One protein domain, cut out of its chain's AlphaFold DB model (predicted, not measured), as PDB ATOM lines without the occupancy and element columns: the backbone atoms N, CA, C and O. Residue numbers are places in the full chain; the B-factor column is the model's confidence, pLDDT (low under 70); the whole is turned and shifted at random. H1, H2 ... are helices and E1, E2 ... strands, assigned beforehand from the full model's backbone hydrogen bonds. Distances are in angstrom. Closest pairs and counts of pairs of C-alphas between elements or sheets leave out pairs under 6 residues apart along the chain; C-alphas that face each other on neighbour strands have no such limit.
ATOM      1  N   ASN A   9     147.846  89.131 161.029       96.44
ATOM      2  CA  ASN A   9     146.722  90.069 161.046       96.44
ATOM      3  C   ASN A   9     146.935  91.200 162.055       96.44
ATOM      4  O   ASN A   9     147.267  90.936 163.215       96.44
ATOM      5  N   TRP A  10     146.689  92.428 161.633       97.88
ATOM      6  CA  TRP A  10     146.745  93.629 162.453       97.88
ATOM      7  C   TRP A  10     145.436  94.386 162.337       97.88
ATOM      8  O   TRP A  10     144.946  94.601 161.234       97.88
ATOM      9  N   PHE A  11     144.886  94.828 163.457       98.06
ATOM     10  CA  PHE A  11     143.783  95.773 163.448       98.06
ATOM     11  C   PHE A  11     144.350  97.171 163.259       98.06
ATOM     12  O   PHE A  11     145.231  97.583 164.016       98.06
ATOM     13  N   ILE A  12     143.840  97.908 162.278       98.06
ATOM     14  CA  ILE A  12     144.133  99.334 162.147       98.06
ATOM     15  C   ILE A  12     143.234 100.029 163.157       98.06
ATOM     16  O   ILE A  12     142.020 100.056 162.965       98.06
ATOM     17  N   THR A  13     143.810 100.497 164.266       98.25
ATOM     18  CA  THR A  13     143.053 100.912 165.466       98.25
ATOM     19  C   THR A  13     143.005 102.416 165.668       98.25
ATOM     20  O   THR A  13     142.042 102.913 166.244       98.25
ATOM     21  N   TYR A  14     143.999 103.153 165.172       98.62
ATOM     22  CA  TYR A  14     143.986 104.612 165.151       98.62
ATOM     23  C   TYR A  14     144.567 105.113 163.840       98.62
ATOM     24  O   TYR A  14     145.486 104.496 163.305       98.62
ATOM     25  N   SER A  15     144.029 106.217 163.335       98.25
ATOM     26  CA  SER A  15     144.454 106.810 162.073       98.25
ATOM     27  C   SER A  15     143.979 108.258 161.959       98.25
ATOM     28  O   SER A  15     142.915 108.605 162.482       98.25
ATOM     29  N   ASN A  16     144.733 109.103 161.254       97.69
ATOM     30  CA  ASN A  16     144.234 110.399 160.773       97.69
ATOM     31  C   ASN A  16     143.622 110.331 159.360       97.69
ATOM     32  O   ASN A  16     143.210 111.361 158.829       97.69
ATOM     33  N   GLN A  17     143.605 109.157 158.733       95.25
ATOM     34  CA  GLN A  17     143.137 108.961 157.370       95.25
ATOM     35  C   GLN A  17     141.610 108.862 157.344       95.25
ATOM     36  O   GLN A  17     141.031 107.900 157.846       95.25
ATOM     37  N   GLU A  18     140.937 109.842 156.732       92.62
ATOM     38  CA  GLU A  18     139.464 109.922 156.716       92.62
ATOM     39  C   GLU A  18     138.811 108.653 156.150       92.62
ATOM     40  O   GLU A  18     137.789 108.189 156.660       92.62
ATOM     41  N   LEU A  19     139.435 108.041 155.137       92.06
ATOM     42  CA  LEU A  19     138.952 106.800 154.537       92.06
ATOM     43  C   LEU A  19     138.907 105.640 155.548       92.06
ATOM     44  O   LEU A  19     137.983 104.830 155.522       92.06
ATOM     45  N   TYR A  20     139.853 105.570 156.486       95.25
ATOM     46  CA  TYR A  20     139.881 104.494 157.481       95.25
ATOM     47  C   TYR A  20     138.760 104.649 158.519       95.25
ATOM     48  O   TYR A  20     138.368 103.667 159.147       95.25
ATOM     49  N   HIS A  21     138.170 105.843 158.645       95.69
ATOM     50  CA  HIS A  21     137.027 106.116 159.526       95.69
ATOM     51  C   HIS A  21     135.668 105.761 158.922       95.69
ATOM     52  O   HIS A  21     134.680 105.660 159.651       95.69
ATOM     53  N   VAL A  22     135.589 105.530 157.606       95.06
ATOM     54  CA  VAL A  22     134.383 104.952 156.980       95.06
ATOM     55  C   VAL A  22     134.418 103.423 156.945       95.06
ATOM     56  O   VAL A  22     133.419 102.780 156.600       95.06
ATOM     57  N   PHE A  23     135.550 102.839 157.338       95.88
ATOM     58  CA  PHE A  23     135.747 101.409 157.500       95.88
ATOM     59  C   PHE A  23     135.509 101.000 158.950       95.88
ATOM     60  O   PHE A  23     135.817 101.735 159.881       95.88
ATOM     61  N   ARG A  24     134.966  99.802 159.150       95.50
ATOM     62  CA  ARG A  24     134.879  99.145 160.453       95.50
ATOM     63  C   ARG A  24     135.500  97.764 160.403       95.50
ATOM     64  O   ARG A  24     135.478  97.109 159.355       95.50
ATOM     65  N   ASN A  25     136.024  97.320 161.542       96.31
ATOM     66  CA  ASN A  25     136.677  96.018 161.677       96.31
ATOM     67  C   ASN A  25     137.791  95.829 160.633       96.31
ATOM     68  O   ASN A  25     137.863  94.797 159.953       96.31
ATOM     69  N   PHE A  26     138.592  96.886 160.451       97.44
ATOM     70  CA  PHE A  26     139.625  96.957 159.427       97.44
ATOM     71  C   PHE A  26     140.869  96.191 159.881       97.44
ATOM     72  O   PHE A  26     141.493  96.522 160.891       97.44
ATOM     73  N   ILE A  27     141.192  95.144 159.124       97.69
ATOM     74  CA  ILE A  27     142.333  94.267 159.332       97.69
ATOM     75  C   ILE A  27     143.295  94.408 158.151       97.69
ATOM     76  O   ILE A  27     142.895  94.259 156.994       97.69
ATOM     77  N   TRP A  28     144.564  94.627 158.466       97.44
ATOM     78  CA  TRP A  28     145.699  94.562 157.557       97.44
ATOM     79  C   TRP A  28     146.441  93.246 157.771       97.44
ATOM     80  O   TRP A  28     146.857  92.930 158.888       97.44
ATOM     81  N   THR A  29     146.553  92.432 156.723       96.62
ATOM     82  CA  THR A  29     147.148  91.095 156.815       96.62
ATOM     83  C   THR A  29     148.361  90.996 155.918       96.62
ATOM     84  O   THR A  29     148.224  90.994 154.699       96.62
ATOM     85  N   LEU A  30     149.534  90.811 156.521       93.56
ATOM     86  CA  LEU A  30     150.762  90.572 155.774       93.56
ATOM     87  C   LEU A  30     151.157  89.106 155.816       93.56
ATOM     88  O   LEU A  30     151.325  88.507 156.881       93.56
ATOM     89  N   THR A  31     151.389  88.523 154.649       90.19
ATOM     90  CA  THR A  31     151.951  87.180 154.533       90.19
ATOM     91  C   THR A  31     153.208  87.200 153.691       90.19
ATOM     92  O   THR A  31     153.426  88.073 152.853       90.19
ATOM     93  N   ARG A  32     154.037  86.169 153.864       84.94
ATOM     94  CA  ARG A  32     155.034  85.862 152.840       84.94
ATOM     95  C   ARG A  32     154.287  85.585 151.533       84.94
ATOM     96  O   ARG A  32     153.259  84.901 151.588       84.94
ATOM     97  N   PRO A  33     154.764  86.078 150.385       71.62
ATOM     98  CA  PRO A  33     154.183  85.680 149.124       71.62
ATOM     99  C   PRO A  33     154.373  84.168 148.973       71.62
ATOM    100  O   PRO A  33     155.411  83.614 149.349       71.62
ATOM    101  N   CYS A  34     153.349  83.485 148.476       65.44
ATOM    102  CA  CYS A  34     153.412  82.055 148.199       65.44
ATOM    103  C   CYS A  34     152.852  81.793 146.800       65.44
ATOM    104  O   CYS A  34     151.780  82.302 146.448       65.44
ATOM    105  N   ALA A  35     153.585  81.002 146.023       58.66
ATOM    106  CA  ALA A  35     153.166  80.465 144.736       58.66
ATOM    107  C   ALA A  35     153.070  78.942 144.878       58.66
ATOM    108  O   ALA A  35     154.019  78.323 145.351       58.66
ATOM    109  N   ASP A  36     151.923  78.360 144.515       53.91
ATOM    110  CA  ASP A  36     151.699  76.905 144.482       53.91
ATOM    111  C   ASP A  36     152.185  76.167 145.746       53.91
ATOM    112  O   ASP A  36     153.020  75.268 145.687       53.91
ATOM    113  N   ASP A  37     151.695  76.598 146.914       51.94
ATOM    114  CA  ASP A  37     152.030  76.057 148.246       51.94
ATOM    115  C   ASP A  37     153.497  76.225 148.697       51.94
ATOM    116  O   ASP A  37     153.866  75.810 149.798       51.94
ATOM    117  N   VAL A  38     154.331  76.915 147.909       52.69
ATOM    118  CA  VAL A  38     155.703  77.287 148.270       52.69
ATOM    119  C   VAL A  38     155.760  78.774 148.596       52.69
ATOM    120  O   VAL A  38     155.572  79.640 147.741       52.69
ATOM    121  N   CYS A  39     156.036  79.085 149.859       65.44
ATOM    122  CA  CYS A  39     156.238  80.459 150.299       65.44
ATOM    123  C   CYS A  39     157.684  80.892 150.076       65.44
ATOM    124  O   CYS A  39     158.613  80.164 150.439       65.44
ATOM    125  N   TYR A  40     157.869  82.091 149.526       62.75
ATOM    126  CA  TYR A  40     159.189  82.698 149.410       62.75
ATOM    127  C   TYR A  40     159.801  82.889 150.807       62.75
ATOM    128  O   TYR A  40     159.100  82.984 151.823       62.75
ATOM    129  N   SER A  41     161.127  82.874 150.877       59.19
ATOM    130  CA  SER A  41     161.881  83.041 152.117       59.19
ATOM    131  C   SER A  41     161.649  84.429 152.742       59.19
ATOM    132  O   SER A  41     161.165  85.346 152.092       59.19
ATOM    133  N   LEU A  42     161.915  84.581 154.046       58.22
ATOM    134  CA  LEU A  42     161.658  85.834 154.792       58.22
ATOM    135  C   LEU A  42     162.563  87.006 154.379       58.22
ATOM    136  O   LEU A  42     162.289  88.142 154.739       58.22
ATOM    137  N   ASP A  43     163.646  86.714 153.666       56.03
ATOM    138  CA  ASP A  43     164.509  87.681 152.985       56.03
ATOM    139  C   ASP A  43     163.918  88.148 151.644       56.03
ATOM    140  O   ASP A  43     164.515  88.998 150.983       56.03
ATOM    141  N   ALA A  44     162.758  87.614 151.235       57.78
ATOM    142  CA  ALA A  44     162.043  88.114 150.080       57.78
ATOM    143  C   ALA A  44     161.774  89.603 150.282       57.78
ATOM    144  O   ALA A  44     161.158  90.030 151.257       57.78
ATOM    145  N   THR A  45     162.185  90.387 149.295       68.88
ATOM    146  CA  THR A  45     161.903  91.817 149.185       68.88
ATOM    147  C   THR A  45     160.415  92.115 149.041       68.88
ATOM    148  O   THR A  45     160.073  93.273 148.858       68.88
ATOM    149  N   HIS A  46     159.540  91.105 149.086       82.81
ATOM    150  CA  HIS A  46     158.121  91.233 148.811       82.81
ATOM    151  C   HIS A  46     157.267  90.652 149.937       82.81
ATOM    152  O   HIS A  46     157.545  89.551 150.418       82.81
ATOM    153  N   LEU A  47     156.195  91.355 150.298       89.44
ATOM    154  CA  LEU A  47     155.112  90.860 151.142       89.44
ATOM    155  C   LEU A  47     153.804  90.856 150.346       89.44
ATOM    156  O   LEU A  47     153.590  91.676 149.456       89.44
ATOM    157  N   SER A  48     152.946  89.893 150.657       91.50
ATOM    158  CA  SER A  48     151.551  89.910 150.232       91.50
ATOM    159  C   SER A  48     150.750  90.670 151.276       91.50
ATOM    160  O   SER A  48     150.736  90.248 152.432       91.50
ATOM    161  N   ASP A  49     150.071  91.728 150.854       93.94
ATOM    162  CA  ASP A  49     149.189  92.536 151.691       93.94
ATOM    163  C   ASP A  49     147.731  92.268 151.316       93.94
ATOM    164  O   ASP A  49     147.347  92.289 150.143       93.94
ATOM    165  N   LEU A  50     146.925  91.980 152.333       96.06
ATOM    166  CA  LEU A  50     145.482  91.930 152.247       96.06
ATOM    167  C   LEU A  50     144.854  92.892 153.264       96.06
ATOM    168  O   LEU A  50     144.761  92.594 154.459       96.06
ATOM    169  N   ALA A  51     144.305  93.985 152.746       96.56
ATOM    170  CA  ALA A  51     143.364  94.846 153.440       96.56
ATOM    171  C   ALA A  51     141.977  94.187 153.460       96.56
ATOM    172  O   ALA A  51     141.478  93.734 152.427       96.56
ATOM    173  N   SER A  52     141.329  94.138 154.623       96.75
ATOM    174  CA  SER A  52     139.989  93.573 154.779       96.75
ATOM    175  C   SER A  52     139.140  94.386 155.747       96.75
ATOM    176  O   SER A  52     139.492  94.516 156.916       96.75
ATOM    177  N   PHE A  53     137.985  94.869 155.300       96.19
ATOM    178  CA  PHE A  53     137.135  95.759 156.095       96.19
ATOM    179  C   PHE A  53     135.649  95.594 155.768       96.19
ATOM    180  O   PHE A  53     135.270  95.030 154.741       96.19
ATOM    181  N   GLN A  54     134.801  96.121 156.643       95.62
ATOM    182  CA  GLN A  54     133.392  96.386 156.368       95.62
ATOM    183  C   GLN A  54     133.182  97.899 156.283       95.62
ATOM    184  O   GLN A  54     133.957  98.672 156.835       95.62
ATOM    185  N   LEU A  55     132.123  98.340 155.617       95.38
ATOM    186  CA  LEU A  55     131.741  99.753 155.590       95.38
ATOM    187  C   LEU A  55     130.800 100.064 156.763       95.38
ATOM    188  O   LEU A  55     129.896  99.278 157.053       95.38
ATOM    189  N   VAL A  56     130.986 101.211 157.426       93.06
ATOM    190  CA  VAL A  56     130.178 101.615 158.599       93.06
ATOM    191  C   VAL A  56     128.692 101.788 158.247       93.06
ATOM    192  O   VAL A  56     127.830 101.413 159.034       93.06
ATOM    193  N   ASN A  57     128.384 102.313 157.055       88.69
ATOM    194  CA  ASN A  57     127.025 102.700 156.643       88.69
ATOM    195  C   ASN A  57     126.592 102.087 155.297       88.69
ATOM    196  O   ASN A  57     125.856 102.715 154.532       88.69
ATOM    197  N   ASP A  58     127.050 100.877 154.970       90.75
ATOM    198  CA  ASP A  58     126.630 100.214 153.729       90.75
ATOM    199  C   ASP A  58     125.193  99.692 153.837       90.75
ATOM    200  O   ASP A  58     124.911  98.637 154.396       90.75
ATOM    201  N   THR A  59     124.253 100.451 153.282       89.62
ATOM    202  CA  THR A  59     122.831 100.095 153.295       89.62
ATOM    203  C   THR A  59     122.472  99.009 152.284       89.62
ATOM    204  O   THR A  59     121.410  98.402 152.403       89.62
ATOM    205  N   GLN A  60     123.335  98.737 151.300       92.69
ATOM    206  CA  GLN A  60     123.090  97.719 150.277       92.69
ATOM    207  C   GLN A  60     123.609  96.351 150.722       92.69
ATOM    208  O   GLN A  60     122.977  95.327 150.456       92.69
ATOM    209  N   ARG A  61     124.758  96.326 151.402       90.75
ATOM    210  CA  ARG A  61     125.422  95.112 151.882       90.75
ATOM    211  C   ARG A  61     125.990  95.317 153.298       90.75
ATOM    212  O   ARG A  61     127.203  95.260 153.483       90.75
ATOM    213  N   PRO A  62     125.137  95.464 154.329       83.56
ATOM    214  CA  PRO A  62     125.536  95.932 155.664       83.56
ATOM    215  C   PRO A  62     126.628  95.124 156.368       83.56
ATOM    216  O   PRO A  62     127.323  95.669 157.216       83.56
ATOM    217  N   ASN A  63     126.840  93.859 155.998       86.50
ATOM    218  CA  ASN A  63     127.882  93.004 156.576       86.50
ATOM    219  C   ASN A  63     128.870  92.467 155.531       86.50
ATOM    220  O   ASN A  63     129.606  91.521 155.810       86.50
ATOM    221  N   ALA A  64     128.877  93.023 154.314       92.25
ATOM    222  CA  ALA A  64     129.847  92.603 153.316       92.25
ATOM    223  C   ALA A  64     131.263  92.948 153.764       92.25
ATOM    224  O   ALA A  64     131.557  94.082 154.134       92.25
ATOM    225  N   THR A  65     132.132  91.945 153.682       93.38
ATOM    226  CA  THR A  65     133.570  92.148 153.794       93.38
ATOM    227  C   THR A  65     134.118  92.478 152.416       93.38
ATOM    228  O   THR A  65     133.882  91.751 151.446       93.38
ATOM    229  N   TYR A  66     134.840  93.584 152.353       93.56
ATOM    230  CA  TYR A  66     135.583  94.043 151.195       93.56
ATOM    231  C   TYR A  66     137.056  93.695 151.377       93.56
ATOM    232  O   TYR A  66     137.544  93.581 152.505       93.56
ATOM    233  N   PHE A  67     137.743  93.501 150.256       94.50
ATOM    234  CA  PHE A  67     139.149  93.130 150.224       94.50
ATOM    235  C   PHE A  67     139.898  94.001 149.221       94.50
ATOM    236  O   PHE A  67     139.361  94.311 148.157       94.50
ATOM    237  N   GLY A  68     141.130  94.355 149.561       94.81
ATOM    238  CA  GLY A  68     142.106  94.931 148.645       94.81
ATOM    239  C   GLY A  68     143.411  94.164 148.780       94.81
ATOM    240  O   GLY A  68     143.897  93.981 149.894       94.81
ATOM    241  N   TYR A  69     143.939  93.672 147.663       94.81
ATOM    242  CA  TYR A  69     145.197  92.934 147.639       94.81
ATOM    243  C   TYR A  69     146.321  93.763 147.019       94.81
ATOM    244  O   TYR A  69     146.165  94.291 145.912       94.81
ATOM    245  N   SER A  70     147.467  93.803 147.694       94.38
ATOM    246  CA  SER A  70     148.669  94.503 147.246       94.38
ATOM    247  C   SER A  70     149.909  93.621 147.325       94.38
ATOM    248  O   SER A  70     149.945  92.575 147.983       94.38
ATOM    249  N   LEU A  71     150.936  94.037 146.588       92.62
ATOM    250  CA  LEU A  71     152.289  93.524 146.721       92.62
ATOM    251  C   LEU A  71     153.171  94.636 147.273       92.62
ATOM    252  O   LEU A  71     153.366  95.661 146.616       92.62
ATOM    253  N   ASP A  72     153.739  94.398 148.445       93.00
ATOM    254  CA  ASP A  72     154.597  95.365 149.113       93.00
ATOM    255  C   ASP A  72     156.040  95.023 148.824       93.00
ATOM    256  O   ASP A  72     156.456  93.887 149.024       93.00
ATOM    257  N   THR A  73     156.821  95.989 148.357       91.62
ATOM    258  CA  THR A  73     158.237  95.799 148.039       91.62
ATOM    259  C   THR A  73     159.101  96.588 149.005       91.62
ATOM    260  O   THR A  73     158.960  97.803 149.094       91.62
ATOM    261  N   ALA A  74     160.013  95.927 149.712       90.88
ATOM    262  CA  ALA A  74     160.955  96.588 150.605       90.88
ATOM    263  C   ALA A  74     161.833  97.578 149.822       90.88
ATOM    264  O   ALA A  74     162.479  97.207 148.840       90.88
ATOM    265  N   ILE A  75     161.867  98.829 150.275       93.44
ATOM    266  CA  ILE A  75     162.702  99.897 149.699       93.44
ATOM    267  C   ILE A  75     163.790 100.373 150.670       93.44
ATOM    268  O   ILE A  75     164.796 100.932 150.238       93.44
ATOM    269  N   ALA A  76     163.611 100.121 151.969       91.44
ATOM    270  CA  ALA A  76     164.608 100.298 153.020       91.44
ATOM    271  C   ALA A  76     164.277  99.378 154.211       91.44
ATOM    272  O   ALA A  76     163.299  98.628 154.179       91.44
ATOM    273  N   GLU A  77     165.087  99.411 155.273       88.00
ATOM    274  CA  GLU A  77     164.759  98.676 156.499       88.00
ATOM    275  C   GLU A  77     163.429  99.185 157.077       88.00
ATOM    276  O   GLU A  77     163.311 100.349 157.435       88.00
ATOM    277  N   SER A  78     162.441  98.294 157.205       90.06
ATOM    278  CA  SER A  78     161.096  98.605 157.724       90.06
ATOM    279  C   SER A  78     160.297  99.636 156.904       90.06
ATOM    280  O   SER A  78     159.328 100.190 157.421       90.06
ATOM    281  N   ALA A  79     160.664  99.854 155.636       93.88
ATOM    282  CA  ALA A  79     159.923 100.700 154.703       93.88
ATOM    283  C   ALA A  79     159.640  99.962 153.393       93.88
ATOM    284  O   ALA A  79     160.520  99.305 152.822       93.88
ATOM    285  N   TYR A  80     158.413 100.100 152.902       94.75
ATOM    286  CA  TYR A  80     157.894  99.323 151.787       94.75
ATOM    287  C   TYR A  80     157.093 100.206 150.837       94.75
ATOM    288  O   TYR A  80     156.391 101.122 151.256       94.75
ATOM    289  N   HIS A  81     157.182  99.906 149.548       96.31
ATOM    290  CA  HIS A  81     156.300 100.451 148.530       96.31
ATOM    291  C   HIS A  81     155.172  99.453 148.258       96.31
ATOM    292  O   HIS A  81     155.446  98.361 147.756       96.31
ATOM    293  N   SER A  82     153.934  99.815 148.596       95.56
ATOM    294  CA  SER A  82     152.754  98.984 148.363       95.56
ATOM    295  C   SER A  82     152.131  99.307 147.015       95.56
ATOM    296  O   SER A  82     151.853 100.468 146.704       95.56
ATOM    297  N   VAL A  83     151.901  98.274 146.204       95.50
ATOM    298  CA  VAL A  83     151.220  98.399 144.914       95.50
ATOM    299  C   VAL A  83     150.029  97.444 144.879       95.50
ATOM    300  O   VAL A  83     150.230  96.229 144.758       95.50
ATOM    301  N   PRO A  84     148.786  97.960 144.939       94.50
ATOM    302  CA  PRO A  84     147.605  97.140 144.725       94.50
ATOM    303  C   PRO A  84     147.601  96.519 143.329       94.50
ATOM    304  O   PRO A  84     148.106  97.089 142.360       94.50
ATOM    305  N   THR A  85     147.005  95.343 143.187       92.44
ATOM    306  CA  THR A  85     146.855  94.715 141.869       92.44
ATOM    307  C   THR A  85     145.632  95.261 141.116       92.44
ATOM    308  O   THR A  85     144.756  95.916 141.688       92.44
ATOM    309  N   GLY A  86     145.560  94.990 139.809       91.12
ATOM    310  CA  GLY A  86     144.362  95.228 138.998       91.12
ATOM    311  C   GLY A  86     143.914  96.685 138.924       91.12
ATOM    312  O   GLY A  86     144.728  97.594 138.768       91.12
ATOM    313  N   SER A  87     142.599  96.914 139.016       89.94
ATOM    314  CA  SER A  87     142.008  98.256 138.903       89.94
ATOM    315  C   SER A  87     142.371  99.193 140.054       89.94
ATOM    316  O   SER A  87     142.127 100.390 139.949       89.94
ATOM    317  N   LEU A  88     142.951  98.671 141.139       91.69
ATOM    318  CA  LEU A  88     143.400  99.466 142.280       91.69
ATOM    319  C   LEU A  88     144.865  99.908 142.167       91.69
ATOM    320  O   LEU A  88     145.321 100.644 143.031       91.69
ATOM    321  N   ALA A  89     145.605  99.525 141.118       92.94
ATOM    322  CA  ALA A  89     147.052  99.769 141.018       92.94
ATOM    323  C   ALA A  89     147.482 101.243 141.115       92.94
ATOM    324  O   ALA A  89     148.618 101.547 141.485       92.94
ATOM    325  N   SER A  90     146.581 102.173 140.796       91.81
ATOM    326  CA  SER A  90     146.827 103.602 140.963       91.81
ATOM    327  C   SER A  90     146.830 104.052 142.429       91.81
ATOM    328  O   SER A  90     147.402 105.091 142.728       91.81
ATOM    329  N   GLN A  91     146.231 103.281 143.340       93.19
ATOM    330  CA  GLN A  91     146.182 103.538 144.784       93.19
ATOM    331  C   GLN A  91     147.426 102.997 145.507       93.19
ATOM    332  O   GLN A  91     147.322 102.389 146.565       93.19
ATOM    333  N   ASN A  92     148.603 103.168 144.904       94.88
ATOM    334  CA  ASN A  92     149.871 102.787 145.524       94.88
ATOM    335  C   ASN A  92     150.360 103.862 146.503       94.88
ATOM    336  O   ASN A  92     150.038 105.041 146.357       94.88
ATOM    337  N   ASN A  93     151.162 103.446 147.478       96.88
ATOM    338  CA  ASN A  93     151.795 104.323 148.455       96.88
ATOM    339  C   ASN A  93     153.131 103.736 148.942       96.88
ATOM    340  O   ASN A  93     153.583 102.669 148.523       96.88
ATOM    341  N   THR A  94     153.824 104.481 149.793       97.56
ATOM    342  CA  THR A  94     154.949 103.990 150.589       97.56
ATOM    343  C   THR A  94     154.555 104.049 152.049       97.56
ATOM    344  O   THR A  94     154.012 105.068 152.470       97.56
ATOM    345  N   TYR A  95     154.878 103.013 152.815       96.81
ATOM    346  CA  TYR A  95     154.719 103.020 154.261       96.81
ATOM    347  C   TYR A  95     156.033 102.700 154.980       96.81
ATOM    348  O   TYR A  95     156.874 101.948 154.481       96.81
ATOM    349  N   GLU A  96     156.213 103.279 156.164       96.19
ATOM    350  CA  GLU A  96     157.379 103.103 157.029       96.19
ATOM    351  C   GLU A  96     156.937 102.837 158.469       96.19
ATOM    352  O   GLU A  96     156.083 103.537 159.013       96.19
ATOM    353  N   VAL A  97     157.549 101.842 159.115       96.62
ATOM    354  CA  VAL A  97     157.323 101.564 160.538       96.62
ATOM    355  C   VAL A  97     158.174 102.507 161.388       96.62
ATOM    356  O   VAL A  97     159.390 102.346 161.481       96.62
ATOM    357  N   LEU A  98     157.526 103.449 162.071       95.94
ATOM    358  CA  LEU A  98     158.183 104.409 162.963       95.94
ATOM    359  C   LEU A  98     158.491 103.820 164.345       95.94
ATOM    360  O   LEU A  98     159.470 104.191 164.990       95.94
ATOM    361  N   SER A  99     157.621 102.935 164.833       96.19
ATOM    362  CA  SER A  99     157.729 102.327 166.160       96.19
ATOM    363  C   SER A  99     157.019 100.981 166.194       96.19
ATOM    364  O   SER A  99     156.088 100.735 165.430       96.19
ATOM    365  N   TRP A 100     157.460 100.095 167.078       97.50
ATOM    366  CA  TRP A 100     156.892  98.767 167.263       97.50
ATOM    367  C   TRP A 100     157.239  98.236 168.651       97.50
ATOM    368  O   TRP A 100     158.241  98.633 169.249       97.50
ATOM    369  N   GLY A 101     156.434  97.308 169.156       97.81
ATOM    370  CA  GLY A 101     156.707  96.662 170.433       97.81
ATOM    371  C   GLY A 101     155.502  95.927 170.989       97.81
ATOM    372  O   GLY A 101     154.520  95.697 170.290       97.81
ATOM    373  N   TYR A 102     155.594  95.559 172.258       98.19
ATOM    374  CA  TYR A 102     154.454  95.082 173.029       98.19
ATOM    375  C   TYR A 102     154.001  96.195 173.964       98.19
ATOM    376  O   TYR A 102     154.839  96.908 174.518       98.19
ATOM    377  N   ASP A 103     152.693  96.341 174.113       98.06
ATOM    378  CA  ASP A 103     152.100  97.233 175.095       98.06
ATOM    379  C   ASP A 103     152.209  96.650 176.519       98.06
ATOM    380  O   ASP A 103     152.723  95.542 176.730       98.06
ATOM    381  N   SER A 104     151.732  97.389 177.522       97.12
ATOM    382  CA  SER A 104     151.805  96.958 178.926       97.12
ATOM    383  C   SER A 104     150.902  95.764 179.265       97.12
ATOM    384  O   SER A 104     151.070  95.149 180.321       97.12
ATOM    385  N   LEU A 105     149.984  95.398 178.366       96.88
ATOM    386  CA  LEU A 105     149.103  94.234 178.469       96.88
ATOM    387  C   LEU A 105     149.620  93.033 177.654       96.88
ATOM    388  O   LEU A 105     149.057  91.941 177.738       96.88
ATOM    389  N   GLY A 106     150.720  93.206 176.914       97.25
ATOM    390  CA  GLY A 106     151.351  92.180 176.090       97.25
ATOM    391  C   GLY A 106     150.812  92.084 174.660       97.25
ATOM    392  O   GLY A 106     151.216  91.172 173.935       97.25
ATOM    393  N   ALA A 107     149.940  92.995 174.221       97.75
ATOM    394  CA  ALA A 107     149.502  93.073 172.833       97.75
ATOM    395  C   ALA A 107     150.580  93.750 171.977       97.75
ATOM    396  O   ALA A 107     151.127  94.792 172.336       97.75
ATOM    397  N   ALA A 108     150.921  93.155 170.831       98.25
ATOM    398  CA  ALA A 108     151.884  93.770 169.925       98.25
ATOM    399  C   ALA A 108     151.252  94.953 169.179       98.25
ATOM    400  O   ALA A 108     150.089  94.877 168.777       98.25
ATOM    401  N   PHE A 109     152.042  95.996 168.926       98.50
ATOM    402  CA  PHE A 109     151.650  97.166 168.146       98.50
ATOM    403  C   PHE A 109     152.712  97.544 167.106       98.50
ATOM    404  O   PHE A 109     153.892  97.185 167.226       98.50
ATOM    405  N   VAL A 110     152.284  98.308 166.103       98.31
ATOM    406  CA  VAL A 110     153.153  99.065 165.196       98.31
ATOM    407  C   VAL A 110     152.572 100.454 164.956       98.31
ATOM    408  O   VAL A 110     151.357 100.637 164.966       98.31
ATOM    409  N   VAL A 111     153.451 101.428 164.749       98.38
ATOM    410  CA  VAL A 111     153.110 102.784 164.313       98.38
ATOM    411  C   VAL A 111     153.669 102.956 162.915       98.38
ATOM    412  O   VAL A 111     154.872 102.774 162.712       98.38
ATOM    413  N   VAL A 112     152.803 103.283 161.970       98.12
ATOM    414  CA  VAL A 112     153.109 103.336 160.544       98.12
ATOM    415  C   VAL A 112     152.873 104.751 160.038       98.12
ATOM    416  O   VAL A 112     151.881 105.380 160.382       98.12
ATOM    417  N   TYR A 113     153.811 105.267 159.254       97.88
ATOM    418  CA  TYR A 113     153.612 106.460 158.442       97.88
ATOM    419  C   TYR A 113     153.394 106.034 156.996       97.88
ATOM    420  O   TYR A 113     154.208 105.267 156.483       97.88
ATOM    421  N   GLU A 114     152.367 106.556 156.331       97.25
ATOM    422  CA  GLU A 114     152.101 106.273 154.920       97.25
ATOM    423  C   GLU A 114     152.067 107.558 154.090       97.25
ATOM    424  O   GLU A 114     151.502 108.581 154.479       97.25
ATOM    425  N   THR A 115     152.667 107.523 152.902       97.25
ATOM    426  CA  THR A 115     152.489 108.594 151.917       97.25
ATOM    427  C   THR A 115     151.065 108.557 151.350       97.25
ATOM    428  O   THR A 115     150.508 107.467 151.228       97.25
ATOM    429  N   PRO A 116     150.501 109.691 150.898       95.00
ATOM    430  CA  PRO A 116     149.182 109.687 150.274       95.00
ATOM    431  C   PRO A 116     149.141 108.757 149.055       95.00
ATOM    432  O   PRO A 116     150.019 108.829 148.190       95.00
ATOM    433  N   ALA A 117     148.110 107.913 148.975       91.94
ATOM    434  CA  ALA A 117     147.739 107.230 147.739       91.94
ATOM    435  C   ALA A 117     147.107 108.221 146.741       91.94
ATOM    436  O   ALA A 117     146.820 109.365 147.085       91.94
ATOM    437  N   MET A 118     146.858 107.807 145.495       89.19
ATOM    438  CA  MET A 118     146.351 108.714 144.451       89.19
ATOM    439  C   MET A 118     145.004 109.380 144.786       89.19
ATOM    440  O   MET A 118     144.772 110.505 144.343       89.19
ATOM    441  N   SER A 119     144.107 108.714 145.521       85.88
ATOM    442  CA  SER A 119     142.845 109.320 145.978       85.88
ATOM    443  C   SER A 119     143.009 110.283 147.153       85.88
ATOM    444  O   SER A 119     142.050 110.970 147.497       85.88
ATOM    445  N   GLU A 120     144.197 110.347 147.748       88.69
ATOM    446  CA  GLU A 120     144.453 111.027 149.009       88.69
ATOM    447  C   GLU A 120     145.337 112.256 148.817       88.69
ATOM    448  O   GLU A 120     146.172 112.342 147.918       88.69
ATOM    449  N   THR A 121     145.150 113.244 149.688       87.31
ATOM    450  CA  THR A 121     145.906 114.508 149.631       87.31
ATOM    451  C   THR A 121     146.841 114.702 150.819       87.31
ATOM    452  O   THR A 121     147.698 115.586 150.787       87.31
ATOM    453  N   VAL A 122     146.708 113.865 151.848       93.12
ATOM    454  CA  VAL A 122     147.485 113.917 153.086       93.12
ATOM    455  C   VAL A 122     148.140 112.569 153.353       93.12
ATOM    456  O   VAL A 122     147.624 111.528 152.962       93.12
ATOM    457  N   ALA A 123     149.315 112.608 153.977       96.69
ATOM    458  CA  ALA A 123     149.942 111.417 154.528       96.69
ATOM    459  C   ALA A 123     149.142 110.924 155.741       96.69
ATOM    460  O   ALA A 123     148.400 111.700 156.358       96.69
ATOM    461  N   SER A 124     149.336 109.665 156.110       97.19
ATOM    462  CA  SER A 124     148.745 109.099 157.314       97.19
ATOM    463  C   SER A 124     149.806 108.724 158.338       97.19
ATOM    464  O   SER A 124     150.968 108.450 158.034       97.19
ATOM    465  N   LEU A 125     149.380 108.775 159.589       98.25
ATOM    466  CA  LEU A 125     150.029 108.207 160.741       98.25
ATOM    467  C   LEU A 125     149.010 107.275 161.385       98.25
ATOM    468  O   LEU A 125     147.954 107.709 161.854       98.25
ATOM    469  N   ASP A 126     149.349 106.000 161.418       98.38
ATOM    470  CA  ASP A 126     148.429 104.950 161.793       98.38
ATOM    471  C   ASP A 126     149.016 104.080 162.900       98.38
ATOM    472  O   ASP A 126     150.222 103.838 162.971       98.38
ATOM    473  N   ILE A 127     148.151 103.614 163.796       98.62
ATOM    474  CA  ILE A 127     148.528 102.740 164.904       98.62
ATOM    475  C   ILE A 127     147.774 101.435 164.752       98.62
ATOM    476  O   ILE A 127     146.536 101.384 164.828       98.62
ATOM    477  N   PHE A 128     148.537 100.367 164.556       98.50
ATOM    478  CA  PHE A 128     147.997  99.028 164.430       98.50
ATOM    479  C   PHE A 128     148.271  98.227 165.696       98.50
ATOM    480  O   PHE A 128     149.310  98.390 166.340       98.50
ATOM    481  N   SER A 129     147.358  97.324 166.033       98.31
ATOM    482  CA  SER A 129     147.473  96.445 167.194       98.31
ATOM    483  C   SER A 129     147.047  95.023 166.850       98.31
ATOM    484  O   SER A 129     146.265  94.791 165.927       98.31
ATOM    485  N   ARG A 130     147.569  94.047 167.591       97.12
ATOM    486  CA  ARG A 130     147.037  92.673 167.586       97.12
ATOM    487  C   ARG A 130     145.762  92.536 168.411       97.12
ATOM    488  O   ARG A 130     145.066  91.537 168.263       97.12
ATOM    489  N   ASP A 131     145.463  93.523 169.247       96.50
ATOM    490  CA  ASP A 131     144.203  93.642 169.970       96.50
ATOM    491  C   ASP A 131     143.262  94.594 169.202       96.50
ATOM    492  O   ASP A 131     143.667  95.725 168.907       96.50
ATOM    493  N   PRO A 132     142.020  94.191 168.874       95.62
ATOM    494  CA  PRO A 132     141.056  95.067 168.202       95.62
ATOM    495  C   PRO A 132     140.700  96.324 169.012       95.62
ATOM    496  O   PRO A 132     140.257  97.322 168.442       95.62
ATOM    497  N   ALA A 133     140.910  96.323 170.331       95.62
ATOM    498  CA  ALA A 133     140.724  97.504 171.163       95.62
ATOM    499  C   ALA A 133     141.820  98.569 170.962       95.62
ATOM    500  O   ALA A 133     141.590  99.727 171.332       95.62
ATOM    501  N   GLY A 134     142.950  98.208 170.346       97.31
ATOM    502  CA  GLY A 134     144.145  99.045 170.238       97.31
ATOM    503  C   GLY A 134     145.168  98.775 171.343       97.31
ATOM    504  O   GLY A 134     144.940  97.917 172.192       97.31
ATOM    505  N   PRO A 135     146.320  99.470 171.321       98.31
ATOM    506  CA  PRO A 135     147.298  99.403 172.402       98.31
ATOM    507  C   PRO A 135     146.742  99.963 173.717       98.31
ATOM    508  O   PRO A 135     145.827 100.792 173.721       98.31
ATOM    509  N   SER A 136     147.346  99.571 174.835       98.19
ATOM    510  CA  SER A 136     147.075 100.152 176.151       98.19
ATOM    511  C   SER A 136     147.271 101.682 176.183       98.19
ATOM    512  O   SER A 136     148.111 102.238 175.472       98.19
ATOM    513  N   ASN A 137     146.522 102.383 177.044       98.06
ATOM    514  CA  ASN A 137     146.558 103.855 177.113       98.06
ATOM    515  C   ASN A 137     147.956 104.415 177.419       98.06
ATOM    516  O   ASN A 137     148.378 105.380 176.796       98.06
ATOM    517  N   ASP A 138     148.698 103.791 178.335       98.12
ATOM    518  CA  ASP A 138     150.074 104.187 178.656       98.12
ATOM    519  C   ASP A 138     151.029 104.000 177.466       98.12
ATOM    520  O   ASP A 138     151.985 104.761 177.304       98.12
ATOM    521  N   THR A 139     150.751 103.027 176.594       98.50
ATOM    522  CA  THR A 139     151.495 102.833 175.345       98.50
ATOM    523  C   THR A 139     151.131 103.896 174.313       98.50
ATOM    524  O   THR A 139     152.028 104.417 173.653       98.50
ATOM    525  N   LEU A 140     149.853 104.274 174.200       98.31
ATOM    526  CA  LEU A 140     149.422 105.391 173.350       98.31
ATOM    527  C   LEU A 140     150.071 106.713 173.788       98.31
ATOM    528  O   LEU A 140     150.658 107.398 172.950       98.31
ATOM    529  N   ASP A 141     150.081 107.011 175.089       98.19
ATOM    530  CA  ASP A 141     150.756 108.190 175.649       98.19
ATOM    531  C   ASP A 141     152.265 108.174 175.333       98.19
ATOM    532  O   ASP A 141     152.869 109.194 174.985       98.19
ATOM    533  N   ALA A 142     152.902 107.000 175.424       98.06
ATOM    534  CA  ALA A 142     154.317 106.836 175.107       98.06
ATOM    535  C   ALA A 142     154.618 107.028 173.610       98.06
ATOM    536  O   ALA A 142     155.654 107.617 173.277       98.06
ATOM    537  N   ILE A 143     153.729 106.563 172.724       97.94
ATOM    538  CA  ILE A 143     153.798 106.795 171.274       97.94
ATOM    539  C   ILE A 143     153.679 108.295 170.990       97.94
ATOM    540  O   ILE A 143     154.549 108.850 170.313       97.94
ATOM    541  N   GLU A 144     152.672 108.964 171.557       97.69
ATOM    542  CA  GLU A 144     152.431 110.396 171.359       97.69
ATOM    543  C   GLU A 144     153.647 111.224 171.799       97.69
ATOM    544  O   GLU A 144     154.222 111.992 171.020       97.69
ATOM    545  N   ALA A 145     154.118 110.994 173.026       97.44
ATOM    546  CA  ALA A 145     155.290 111.670 173.564       97.44
ATOM    547  C   ALA A 145     156.564 111.340 172.765       97.44
ATOM    548  O   ALA A 145     157.460 112.176 172.639       97.44
ATOM    549  N   GLY A 146     156.671 110.121 172.228       97.06
ATOM    550  CA  GLY A 146     157.753 109.710 171.338       97.06
ATOM    551  C   GLY A 146     157.800 110.554 170.071       97.06
ATOM    552  O   GLY A 146     158.840 111.137 169.769       97.06
ATOM    553  N   ILE A 147     156.665 110.682 169.384       96.25
ATOM    554  CA  ILE A 147     156.539 111.466 168.151       96.25
ATOM    555  C   ILE A 147     156.807 112.950 168.417       96.25
ATOM    556  O   ILE A 147     157.565 113.580 167.678       96.25
ATOM    557  N   GLN A 148     156.275 113.503 169.510       96.12
ATOM    558  CA  GLN A 148     156.549 114.887 169.913       96.12
ATOM    559  C   GLN A 148     158.049 115.139 170.139       96.12
ATOM    560  O   GLN A 148     158.585 116.150 169.684       96.12
ATOM    561  N   ARG A 149     158.758 114.204 170.788       96.38
ATOM    562  CA  ARG A 149     160.207 114.313 171.040       96.38
ATOM    563  C   ARG A 149     161.063 114.249 169.776       96.38
ATOM    564  O   ARG A 149     162.166 114.790 169.798       96.38
ATOM    565  N   LEU A 150     160.587 113.627 168.693       93.50
ATOM    566  CA  LEU A 150     161.303 113.626 167.411       93.50
ATOM    567  C   LEU A 150     161.413 115.036 166.810       93.50
ATOM    568  O   LEU A 150     162.300 115.281 165.998       93.50
ATOM    569  N   GLY A 151     160.518 115.961 167.180       92.88
ATOM    570  CA  GLY A 151     160.533 117.342 166.692       92.88
ATOM    571  C   GLY A 151     160.189 117.493 165.204       92.88
ATOM    572  O   GLY A 151     160.346 118.577 164.643       92.88
ATOM    573  N   ASN A 152     159.716 116.427 164.549       95.88
ATOM    574  CA  ASN A 152     159.267 116.475 163.163       95.88
ATOM    575  C   ASN A 152     157.864 117.091 163.103       95.88
ATOM    576  O   ASN A 152     156.879 116.445 163.458       95.88
ATOM    577  N   LYS A 153     157.779 118.337 162.626       95.75
ATOM    578  CA  LYS A 153     156.521 119.088 162.576       95.75
ATOM    579  C   LYS A 153     155.419 118.375 161.786       95.75
ATOM    580  O   LYS A 153     154.279 118.407 162.225       95.75
ATOM    581  N   ASN A 154     155.746 117.708 160.680       93.94
ATOM    582  CA  ASN A 154     154.736 117.029 159.867       93.94
ATOM    583  C   ASN A 154     154.109 115.858 160.633       93.94
ATOM    584  O   ASN A 154     152.891 115.740 160.667       93.94
ATOM    585  N   LEU A 155     154.925 115.035 161.301       95.38
ATOM    586  CA  LEU A 155     154.416 113.924 162.114       95.38
ATOM    587  C   LEU A 155     153.605 114.418 163.316       95.38
ATOM    588  O   LEU A 155     152.576 113.836 163.643       95.38
ATOM    589  N   ILE A 156     154.047 115.507 163.950       96.81
ATOM    590  CA  ILE A 156     153.320 116.137 165.059       96.81
ATOM    591  C   ILE A 156     151.965 116.673 164.587       96.81
ATOM    592  O   ILE A 156     150.967 116.477 165.271       96.81
ATOM    593  N   ASP A 157     151.914 117.321 163.421       96.06
ATOM    594  CA  ASP A 157     150.671 117.858 162.868       96.06
ATOM    595  C   ASP A 157     149.696 116.714 162.504       96.06
ATOM    596  O   ASP A 157     148.513 116.806 162.829       96.06
ATOM    597  N   LEU A 158     150.176 115.602 161.923       96.62
ATOM    598  CA  LEU A 158     149.352 114.411 161.653       96.62
ATOM    599  C   LEU A 158     148.766 113.807 162.936       96.62
ATOM    600  O   LEU A 158     147.566 113.537 162.999       96.62
ATOM    601  N   LEU A 159     149.597 113.663 163.973       96.25
ATOM    602  CA  LEU A 159     149.229 113.091 165.269       96.25
ATOM    603  C   LEU A 159     148.017 113.779 165.908       96.25
ATOM    604  O   LEU A 159     147.215 113.110 166.550       96.25
ATOM    605  N   THR A 160     147.831 115.086 165.687       94.81
ATOM    606  CA  THR A 160     146.682 115.833 166.237       94.81
ATOM    607  C   THR A 160     145.321 115.322 165.763       94.81
ATOM    608  O   THR A 160     144.325 115.517 166.455       94.81
ATOM    609  N   ASN A 161     145.283 114.659 164.604       96.00
ATOM    610  CA  ASN A 161     144.065 114.133 163.994       96.00
ATOM    611  C   ASN A 161     143.988 112.602 164.058       96.00
ATOM    612  O   ASN A 161     143.027 112.016 163.556       96.00
ATOM    613  N   VAL A 162     144.974 111.941 164.672       98.12
ATOM    614  CA  VAL A 162     144.950 110.491 164.861       98.12
ATOM    615  C   VAL A 162     143.862 110.151 165.869       98.12
ATOM    616  O   VAL A 162     143.947 110.470 167.053       98.12
ATOM    617  N   THR A 163     142.814 109.497 165.387       98.00
ATOM    618  CA  THR A 163     141.655 109.118 166.196       98.00
ATOM    619  C   THR A 163     141.340 107.645 166.009       98.00
ATOM    620  O   THR A 163     141.787 107.012 165.052       98.00
ATOM    621  N   LYS A 164     140.607 107.073 166.967       98.12
ATOM    622  CA  LYS A 164     140.285 105.647 166.970       98.12
ATOM    623  C   LYS A 164     139.398 105.299 165.774       98.12
ATOM    624  O   LYS A 164     138.372 105.944 165.571       98.12
ATOM    625  N   THR A 165     139.776 104.275 165.020       98.00
ATOM    626  CA  THR A 165     138.971 103.763 163.909       98.00
ATOM    627  C   THR A 165     137.798 102.917 164.431       98.00
ATOM    628  O   THR A 165     137.857 102.366 165.539       98.00
ATOM    629  N   PRO A 166     136.707 102.781 163.661       97.25
ATOM    630  CA  PRO A 166     135.575 101.950 164.061       97.25
ATOM    631  C   PRO A 166     135.933 100.457 164.207       97.25
ATOM    632  O   PRO A 166     136.375  99.792 163.269       97.25
ATOM    633  N   GLN A 167     135.678  99.904 165.390       94.19
ATOM    634  CA  GLN A 167     135.800  98.480 165.717       94.19
ATOM    635  C   GLN A 167     134.583  98.117 166.574       94.19
ATOM    636  O   GLN A 167     134.397  98.695 167.645       94.19
ATOM    637  N   ASP A 168     133.719  97.225 166.090       93.00
ATOM    638  CA  ASP A 168     132.452  96.887 166.761       93.00
ATOM    639  C   ASP A 168     132.283  95.393 167.057       93.00
ATOM    640  O   ASP A 168     131.227  94.967 167.525       93.00
ATOM    641  N   GLY A 169     133.323  94.603 166.791       90.31
ATOM    642  CA  GLY A 169     133.346  93.167 167.051       90.31
ATOM    643  C   GLY A 169     132.484  92.344 166.092       90.31
ATOM    644  O   GLY A 169     132.365  91.128 166.242       90.31
ATOM    645  N   GLY A 170     131.905  92.965 165.057       88.94
ATOM    646  CA  GLY A 170     131.068  92.290 164.062       88.94
ATOM    647  C   GLY A 170     131.770  91.170 163.286       88.94
ATOM    648  O   GLY A 170     131.096  90.429 162.572       88.94
ATOM    649  N   ARG A 171     133.097  91.040 163.432       90.12
ATOM    650  CA  ARG A 171     133.952  90.029 162.793       90.12
ATOM    651  C   ARG A 171     134.734  89.157 163.782       90.12
ATOM    652  O   ARG A 171     135.565  88.369 163.345       90.12
ATOM    653  N   ASP A 172     134.478  89.245 165.088       88.00
ATOM    654  CA  ASP A 172     135.294  88.559 166.112       88.00
ATOM    655  C   ASP A 172     135.283  87.027 165.990       88.00
ATOM    656  O   ASP A 172     136.207  86.352 166.437       88.00
ATOM    657  N   ASN A 173     134.233  86.471 165.380       87.88
ATOM    658  CA  ASN A 173     134.074  85.031 165.166       87.88
ATOM    659  C   ASN A 173     134.307  84.606 163.708       87.88
ATOM    660  O   ASN A 173     134.146  83.425 163.387       87.88
ATOM    661  N   ASP A 174     134.652  85.542 162.823       89.75
ATOM    662  CA  ASP A 174     134.945  85.222 161.432       89.75
ATOM    663  C   ASP A 174     136.327  84.560 161.317       89.75
ATOM    664  O   ASP A 174     137.237  84.838 162.105       89.75
ATOM    665  N   PRO A 175     136.544  83.701 160.307       91.19
ATOM    666  CA  PRO A 175     137.887  83.281 159.951       91.19
ATOM    667  C   PRO A 175     138.771  84.490 159.626       91.19
ATOM    668  O   PRO A 175     138.312  85.466 159.025       91.19
ATOM    669  N   TRP A 176     140.064  84.389 159.946       92.62
ATOM    670  CA  TRP A 176     141.032  85.403 159.534       92.62
ATOM    671  C   TRP A 176     140.996  85.628 158.012       92.62
ATOM    672  O   TRP A 176     140.809  84.663 157.258       92.62
ATOM    673  N   PRO A 177     141.186  86.879 157.548       91.75
ATOM    674  CA  PRO A 177     141.180  87.204 156.129       91.75
ATOM    675  C   PRO A 177     142.112  86.304 155.312       91.75
ATOM    676  O   PRO A 177     143.252  86.038 155.687       91.75
TER     677      PRO A 177
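This is residues 9 to 177 of the 188 residues of an uncharacterized protein of Cladophialophora psammophila CBS 110553 (UniProt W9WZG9). Eight antiparallel strands make a closed barrel, and a helical hairpin, H2 and H3, packs on its outside over E6, E7 and E8. The last stretch, residues 160 to 177, runs back past E1, where residues 163 to 164 pair with residues 14 to 15. The 169 printed residues hold three named helices and eight named strands in the order E1 H1 E2 E3 E4 E5 E6 E7 E8 H2 H3; the ring follows strand order, and the class is mixed. The whole is compact, with a radius of gyration of the C-alphas of 15.9 A, and rounded, spanning 46 by 40 by 35 A.

E1, residues 9 to 15, pairs in a staggered way, over residues 9 to 11 with E2, residues 23 to 31 (N 10 to O 28, 2.8 A), and over residues 11 to 15 with E8, residues 124 to 129 (N 11 to O 129, 2.8 A). H1, residues 18 to 21, stands at the sheet's level, 3.4 A in height. A meander, each strand the antiparallel neighbour of the one before, runs from E2 through E3, residues 46 to 55, E4, residues 66 to 76, E5, residues 79 to 84, E6, residues 93 to 102, and E7, residues 108 to 114, to E8. N and O pairs within hydrogen-bond range include N 24 and O 54, 2.8 A, N 47 and O 72, 2.8 A, N 73 and O 81, 2.8 A, N 80 and O 95, 2.9 A, N 96 and O 113, 2.8 A, and N 112 and O 126, 2.8 A. H2, residues 137 to 150, lies outside the barrel at a height of 10.2 A, over E7 and only just over E6, with 3 C-alphas on E6; its closest C-alphas to E6 are those of Ile 143 and Ser 99, 7.8 A. H3, residues 153 to 159, is outside over E8; the C-alphas of Leu 158 and Leu 125 are closest, 6.3 A. H2 touches H3 with residues 144 to 148 alone, at a shallow tilt of 15 degrees, opposite ways; the C-alphas of Gln 148 and Ile 156 are closest, 6.0 A. In H2 and H3 every O i to N i+4 pair is within hydrogen-bond range; H1 is too short for one.

E1 begins at C-alpha 9 (146.722, 90.069, 161.046). E4 is 29.7 A long, E3 28.5 A, E6 26.4 A, E2 21.8 A and H2 20.2 A. E2 bends by 51 degrees at residue 26 and E6 by 53 degrees at residue 98. H3 ends at C-alpha 159 (149.229, 113.091, 165.269).

The C-alphas of Asp 36 and Gly 151 are the two farthest apart, 47.0 A. The printed part has no cut, and E2 to E3 is a long link of 14 residues. Mean pLDDT of the printed part is 92.1; residues 34 to 45 are under 70.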